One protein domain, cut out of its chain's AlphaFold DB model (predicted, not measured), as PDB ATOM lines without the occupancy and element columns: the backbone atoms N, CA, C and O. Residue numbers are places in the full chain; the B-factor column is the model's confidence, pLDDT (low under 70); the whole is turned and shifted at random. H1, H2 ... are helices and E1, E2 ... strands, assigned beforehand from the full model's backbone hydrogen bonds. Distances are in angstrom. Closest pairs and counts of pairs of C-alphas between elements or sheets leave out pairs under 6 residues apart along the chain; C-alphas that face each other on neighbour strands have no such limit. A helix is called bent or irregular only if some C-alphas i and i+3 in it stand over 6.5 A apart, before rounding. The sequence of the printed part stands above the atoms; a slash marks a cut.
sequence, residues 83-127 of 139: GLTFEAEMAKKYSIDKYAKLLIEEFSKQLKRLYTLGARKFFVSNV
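Overview. This is residues 83 to 127 of the 139 residues of an uncharacterized protein of Gossypium schwendimanii (UniProt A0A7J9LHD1). Picture one long helix, H2, as the long side of a loose, open frame: the short helix H1 is set crosswise at its first end, and at its other end the printed part turns and folds back with the strand E1, along the same side of H2 as H1. The middle of the frame is empty, and the tail after E1 ends with C-alpha 127 at 9.7 A from C-alpha 83, where the printed part begins. The printed part has 45 residues with two named helices and one named strand, in the order H1, H2, E1; the class is mostly helix, and E1 pairs with no named strand. The whole is loose, with a radius of gyration of the C-alphas of 13.4 A, and it spans 39 by 16 by 14 A.

Arrangement. Begin with H2, residues 96 to 116, the longest helix. Look along it at residues 103 to 110, which belong to H2 and stand free: no C-alpha 8 or more residues away along the chain is within 10 A of theirs. Go next to H1, residues 83 to 90, which is close to H2 but not clearly touching it, with 2 pairs of C-alphas within 8 A. The closest C-alphas of the two are those of Phe 86 and Ile 96, 7.8 A apart. Their lines stand at 72 degrees, only just about perpendicular. Then look past the other end of H2 to E1, residues 121 to 124: H2 and E1 are near each other, with no pair of C-alphas within 8 A but 5 pairs within 10 A. H1 and E1 are apart. In the backbones of H1 and H2, every O i to N i+4 pair is within hydrogen-bond range.

Along the chain. Find C-alpha 96 at (-19.890, -9.861, 41.122); from there H2 runs 21 residues and 30.2 A to C-alpha 116 at (-13.892, -30.793, 20.209). Go back to C-alpha 83 at (-18.202, -3.913, 33.024), where H1 begins; its 8 residues measure 10.0 A from first to last C-alpha. H1 is neither bent nor irregular, but only just: C-alphas 87 and 90 are 6.4 A apart. E1, 4 residues from Lys 121 to Val 124, measures 9.7 A and ends with C-alpha 124 at (-6.922, -16.502, 26.054).

Size, cuts and confidence. The two C-alphas farthest apart are those of Lys 92 and Gly 118, at 38.9 A, and the outline is a rod. Reading from residue 83 to 127 you meet no cut. The link from H1 to H2, with 5 residues between them, is tight, and so is the link from H2 to E1, with 4. In the B-factor column the mean pLDDT of the printed part is 94.8, and no printed residue is under 70.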
ATOM      1  N   GLY A  83     -18.091  -5.373  33.030       91.06
ATOM      2  CA  GLY A  83     -18.202  -3.913  33.024       91.06
ATOM      3  C   GLY A  83     -19.640  -3.449  32.810       91.06
ATOM      4  O   GLY A  83     -20.516  -3.678  33.642       91.06
ATOM      5  N   LEU A  84     -19.886  -2.823  31.654       88.12
ATOM      6  CA  LEU A  84     -21.158  -2.168  31.323       88.12
ATOM      7  C   LEU A  84     -22.394  -3.054  31.541       88.12
ATOM      8  O   LEU A  84     -23.398  -2.578  32.061       88.12
ATOM      9  N   THR A  85     -22.342  -4.336  31.160       89.56
ATOM     10  CA  THR A  85     -23.497  -5.238  31.323       89.56
ATOM     11  C   THR A  85     -23.776  -5.527  32.794       89.56
ATOM     12  O   THR A  85     -24.936  -5.573  33.213       89.56
ATOM     13  N   PHE A  86     -22.721  -5.714  33.591       91.06
ATOM     14  CA  PHE A  86     -22.879  -5.952  35.014       91.06
ATOM     15  C   PHE A  86     -23.536  -4.753  35.685       91.06
ATOM     16  O   PHE A  86     -24.568  -4.915  36.331       91.06
ATOM     17  N   GLU A  87     -22.992  -3.558  35.470       88.81
ATOM     18  CA  GLU A  87     -23.505  -2.329  36.074       88.81
ATOM     19  C   GLU A  87     -24.945  -2.018  35.645       88.81
ATOM     20  O   GLU A  87     -25.782  -1.692  36.490       88.81
ATOM     21  N   ALA A  88     -25.262  -2.168  34.356       87.38
ATOM     22  CA  ALA A  88     -26.576  -1.822  33.826       87.38
ATOM     23  C   ALA A  88     -27.673  -2.835  34.204       87.38
ATOM     24  O   ALA A  88     -28.790  -2.438  34.546       87.38
ATOM     25  N   GLU A  89     -27.385  -4.141  34.143       87.44
ATOM     26  CA  GLU A  89     -28.435  -5.172  34.156       87.44
ATOM     27  C   GLU A  89     -28.270  -6.242  35.240       87.44
ATOM     28  O   GLU A  89     -29.273  -6.769  35.741       87.44
ATOM     29  N   MET A  90     -27.032  -6.590  35.610       91.00
ATOM     30  CA  MET A  90     -26.772  -7.790  36.419       91.00
ATOM     31  C   MET A  90     -26.462  -7.502  37.885       91.00
ATOM     32  O   MET A  90     -26.720  -8.374  38.713       91.00
ATOM     33  N   ALA A  91     -26.033  -6.290  38.239       91.94
ATOM     34  CA  ALA A  91     -25.703  -5.900  39.611       91.94
ATOM     35  C   ALA A  91     -26.898  -6.021  40.574       91.94
ATOM     36  O   ALA A  91     -26.727  -6.282  41.762       91.94
ATOM     37  N   LYS A  92     -28.132  -5.894  40.062       92.94
ATOM     38  CA  LYS A  92     -29.367  -6.106  40.842       92.94
ATOM     39  C   LYS A  92     -29.715  -7.585  41.048       92.94
ATOM     40  O   LYS A  92     -30.536  -7.901  41.902       92.94
ATOM     41  N   LYS A  93     -29.148  -8.483  40.238       92.62
ATOM     42  CA  LYS A  93     -29.487  -9.916  40.196       92.62
ATOM     43  C   LYS A  93     -28.399 -10.797  40.809       92.62
ATOM     44  O   LYS A  93     -28.703 -11.856  41.351       92.62
ATOM     45  N   TYR A  94     -27.139 -10.374  40.726       93.81
ATOM     46  CA  TYR A  94     -25.980 -11.156  41.139       93.81
ATOM     47  C   TYR A  94     -24.975 -10.287  41.890       93.81
ATOM     48  O   TYR A  94     -24.742  -9.138  41.528       93.81
ATOM     49  N   SER A  95     -24.301 -10.875  42.883       95.94
ATOM     50  CA  SER A  95     -23.002 -10.349  43.301       95.94
ATOM     51  C   SER A  95     -21.973 -10.591  42.196       95.94
ATOM     52  O   SER A  95     -22.100 -11.550  41.425       95.94
ATOM     53  N   ILE A  96     -20.931  -9.760  42.150       93.56
ATOM     54  CA  ILE A  96     -19.890  -9.861  41.122       93.56
ATOM     55  C   ILE A  96     -19.232 -11.250  41.104       93.56
ATOM     56  O   ILE A  96     -19.085 -11.838  40.038       93.56
ATOM     57  N   ASP A  97     -18.966 -11.848  42.270       95.81
ATOM     58  CA  ASP A  97     -18.357 -13.182  42.366       95.81
ATOM     59  C   ASP A  97     -19.254 -14.289  41.805       95.81
ATOM     60  O   ASP A  97     -18.785 -15.215  41.140       95.81
ATOM     61  N   LYS A  98     -20.565 -14.216  42.075       97.00
ATOM     62  CA  LYS A  98     -21.531 -15.191  41.548       97.00
ATOM     63  C   LYS A  98     -21.650 -15.056  40.037       97.00
ATOM     64  O   LYS A  98     -21.718 -16.064  39.338       97.00
ATOM     65  N   TYR A  99     -21.644 -13.823  39.541       95.69
ATOM     66  CA  TYR A  99     -21.703 -13.560  38.116       95.69
ATOM     67  C   TYR A  99     -20.433 -14.023  37.395       95.69
ATOM     68  O   TYR A  99     -20.523 -14.733  36.398       95.69
ATOM     69  N   ALA A 100     -19.252 -13.740  37.947       95.44
ATOM     70  CA  ALA A 100     -17.979 -14.205  37.403       95.44
ATOM     71  C   ALA A 100     -17.909 -15.739  37.308       95.44
ATOM     72  O   ALA A 100     -17.465 -16.268  36.291       95.44
ATOM     73  N   LYS A 101     -18.407 -16.468  38.318       96.88
ATOM     74  CA  LYS A 101     -18.499 -17.939  38.265       96.88
ATOM     75  C   LYS A 101     -19.374 -18.423  37.107       96.88
ATOM     76  O   LYS A 101     -18.939 -19.288  36.353       96.88
ATOM     77  N   LEU A 102     -20.548 -17.818  36.919       95.81
ATOM     78  CA  LEU A 102     -21.438 -18.134  35.797       95.81
ATOM     79  C   LEU A 102     -20.753 -17.890  34.440       95.81
ATOM     80  O   LEU A 102     -20.841 -18.718  33.536       95.81
ATOM     81  N   LEU A 103     -20.027 -16.777  34.305       96.19
ATOM     82  CA  LEU A 103     -19.271 -16.463  33.091       96.19
ATOM     83  C   LEU A 103     -18.160 -17.487  32.826       96.19
ATOM     84  O   LEU A 103     -17.994 -17.921  31.689       96.19
ATOM     85  N   ILE A 104     -17.423 -17.911  33.858       96.50
ATOM     86  CA  ILE A 104     -16.371 -18.934  33.739       96.50
ATOM     87  C   ILE A 104     -16.955 -20.270  33.268       96.50
ATOM     88  O   ILE A 104     -16.347 -20.943  32.430       96.50
ATOM     89  N   GLU A 105     -18.125 -20.659  33.778       96.62
ATOM     90  CA  GLU A 105     -18.812 -21.881  33.355       96.62
ATOM     91  C   GLU A 105     -19.172 -21.838  31.866       96.62
ATOM     92  O   GLU A 105     -18.829 -22.766  31.127       96.62
ATOM     93  N   GLU A 106     -19.793 -20.753  31.396       95.25
ATOM     94  CA  GLU A 106     -20.145 -20.605  29.978       95.25
ATOM     95  C   GLU A 106     -18.921 -20.482  29.072       95.25
ATOM     96  O   GLU A 106     -18.841 -21.131  28.025       95.25
ATOM     97  N   PHE A 107     -17.910 -19.732  29.503       96.88
ATOM     98  CA  PHE A 107     -16.657 -19.616  28.773       96.88
ATOM     99  C   PHE A 107     -15.973 -20.978  28.604       96.88
ATOM    100  O   PHE A 107     -15.562 -21.350  27.502       96.88
ATOM    101  N   SER A 108     -15.933 -21.775  29.675       97.12
ATOM    102  CA  SER A 108     -15.363 -23.124  29.663       97.12
ATOM    103  C   SER A 108     -16.096 -24.059  28.701       97.12
ATOM    104  O   SER A 108     -15.453 -24.873  28.035       97.12
ATOM    105  N   LYS A 109     -17.427 -23.953  28.595       97.19
ATOM    106  CA  LYS A 109     -18.217 -24.741  27.633       97.19
ATOM    107  C   LYS A 109     -17.811 -24.421  26.194       97.19
ATOM    108  O   LYS A 109     -17.560 -25.345  25.421       97.19
ATOM    109  N   GLN A 110     -17.668 -23.142  25.852       96.81
ATOM    110  CA  GLN A 110     -17.279 -22.737  24.499       96.81
ATOM    111  C   GLN A 110     -15.830 -23.115  24.159       96.81
ATOM    112  O   GLN A 110     -15.569 -23.601  23.059       96.81
ATOM    113  N   LEU A 111     -14.890 -22.995  25.106       97.81
ATOM    114  CA  LEU A 111     -13.513 -23.467  24.903       97.81
ATOM    115  C   LEU A 111     -13.456 -24.979  24.653       97.81
ATOM    116  O   LEU A 111     -12.782 -25.430  23.724       97.81
ATOM    117  N   LYS A 112     -14.201 -25.766  25.439       98.38
ATOM    118  CA  LYS A 112     -14.317 -27.218  25.230       98.38
ATOM    119  C   LYS A 112     -14.929 -27.540  23.870       98.38
ATOM    120  O   LYS A 112     -14.442 -28.439  23.196       98.38
ATOM    121  N   ARG A 113     -15.944 -26.788  23.436       97.50
ATOM    122  CA  ARG A 113     -16.556 -26.952  22.113       97.50
ATOM    123  C   ARG A 113     -15.546 -26.700  20.992       97.50
ATOM    124  O   ARG A 113     -15.363 -27.570  20.149       97.50
ATOM    125  N   LEU A 114     -14.808 -25.588  21.032       97.62
ATOM    126  CA  LEU A 114     -13.726 -25.312  20.076       97.62
ATOM    127  C   LEU A 114     -12.663 -26.420  20.069       97.62
ATOM    128  O   LEU A 114     -12.197 -26.834  19.005       97.62
ATOM    129  N   TYR A 115     -12.304 -26.943  21.245       97.62
ATOM    130  CA  TYR A 115     -11.389 -28.076  21.349       97.62
ATOM    131  C   TYR A 115     -11.958 -29.333  20.673       97.62
ATOM    132  O   TYR A 115     -11.265 -29.967  19.876       97.62
ATOM    133  N   THR A 116     -13.225 -29.676  20.902       96.81
ATOM    134  CA  THR A 116     -13.892 -30.793  20.209       96.81
ATOM    135  C   THR A 116     -13.882 -30.611  18.688       96.81
ATOM    136  O   THR A 116     -13.669 -31.580  17.962       96.81
ATOM    137  N   LEU A 117     -13.994 -29.374  18.197       94.56
ATOM    138  CA  LEU A 117     -13.941 -29.042  16.765       94.56
ATOM    139  C   LEU A 117     -12.535 -29.115  16.138       94.56
ATOM    140  O   LEU A 117     -12.400 -29.005  14.921       94.56
ATOM    141  N   GLY A 118     -11.484 -29.328  16.938       94.25
ATOM    142  CA  GLY A 118     -10.112 -29.539  16.456       94.25
ATOM    143  C   GLY A 118      -9.125 -28.417  16.788       94.25
ATOM    144  O   GLY A 118      -7.943 -28.540  16.463       94.25
ATOM    145  N   ALA A 119      -9.559 -27.353  17.470       96.56
ATOM    146  CA  ALA A 119      -8.659 -26.311  17.954       96.56
ATOM    147  C   ALA A 119      -7.716 -26.863  19.037       96.56
ATOM    148  O   ALA A 119      -8.141 -27.586  19.942       96.56
ATOM    149  N   ARG A 120      -6.418 -26.548  18.953       97.62
ATOM    150  CA  ARG A 120      -5.410 -27.026  19.925       97.62
ATOM    151  C   ARG A 120      -4.524 -25.929  20.502       97.62
ATOM    152  O   ARG A 120      -3.966 -26.129  21.574       97.62
ATOM    153  N   LYS A 121      -4.406 -24.782  19.831       98.19
ATOM    154  CA  LYS A 121      -3.644 -23.633  20.325       98.19
ATOM    155  C   LYS A 121      -4.593 -22.491  20.618       98.19
ATOM    156  O   LYS A 121      -5.234 -21.972  19.707       98.19
ATOM    157  N   PHE A 122      -4.645 -22.098  21.880       98.31
ATOM    158  CA  PHE A 122      -5.487 -21.012  22.349       98.31
ATOM    159  C   PHE A 122      -4.609 -19.922  22.941       98.31
ATOM    160  O   PHE A 122      -3.724 -20.203  23.747       98.31
ATOM    161  N   PHE A 123      -4.881 -18.684  22.555       97.94
ATOM    162  CA  PHE A 123      -4.467 -17.515  23.308       97.94
ATOM    163  C   PHE A 123      -5.722 -16.935  23.948       97.94
ATOM    164  O   PHE A 123      -6.595 -16.422  23.251       97.94
ATOM    165  N   VAL A 124      -5.820 -17.057  25.268       97.19
ATOM    166  CA  VAL A 124      -6.922 -16.502  26.054       97.19
ATOM    167  C   VAL A 124      -6.372 -15.326  26.841       97.19
ATOM    168  O   VAL A 124      -5.456 -15.489  27.644       97.19
ATOM    169  N   SER A 125      -6.915 -14.144  26.587       94.50
ATOM    170  CA  SER A 125      -6.537 -12.934  27.317       94.50
ATOM    171  C   SER A 125      -7.391 -12.747  28.565       94.50
ATOM    172  O   SER A 125      -8.563 -13.122  28.594       94.50
ATOM    173  N   ASN A 126      -6.796 -12.131  29.585       92.94
ATOM    174  CA  ASN A 126      -7.532 -11.674  30.755       92.94
ATOM    175  C   ASN A 126      -8.378 -10.441  30.417       92.94
ATOM    176  O   ASN A 126      -8.121  -9.724  29.446       92.94
ATOM    177  N   VAL A 127      -9.368 -10.183  31.268       92.56
ATOM    178  CA  VAL A 127     -10.141  -8.942  31.230       92.56
ATOM    179  C   VAL A 127      -9.235  -7.772  31.611       92.56
ATOM    180  O   VAL A 127      -8.431  -7.872  32.539       92.56
TER     181      VAL A 127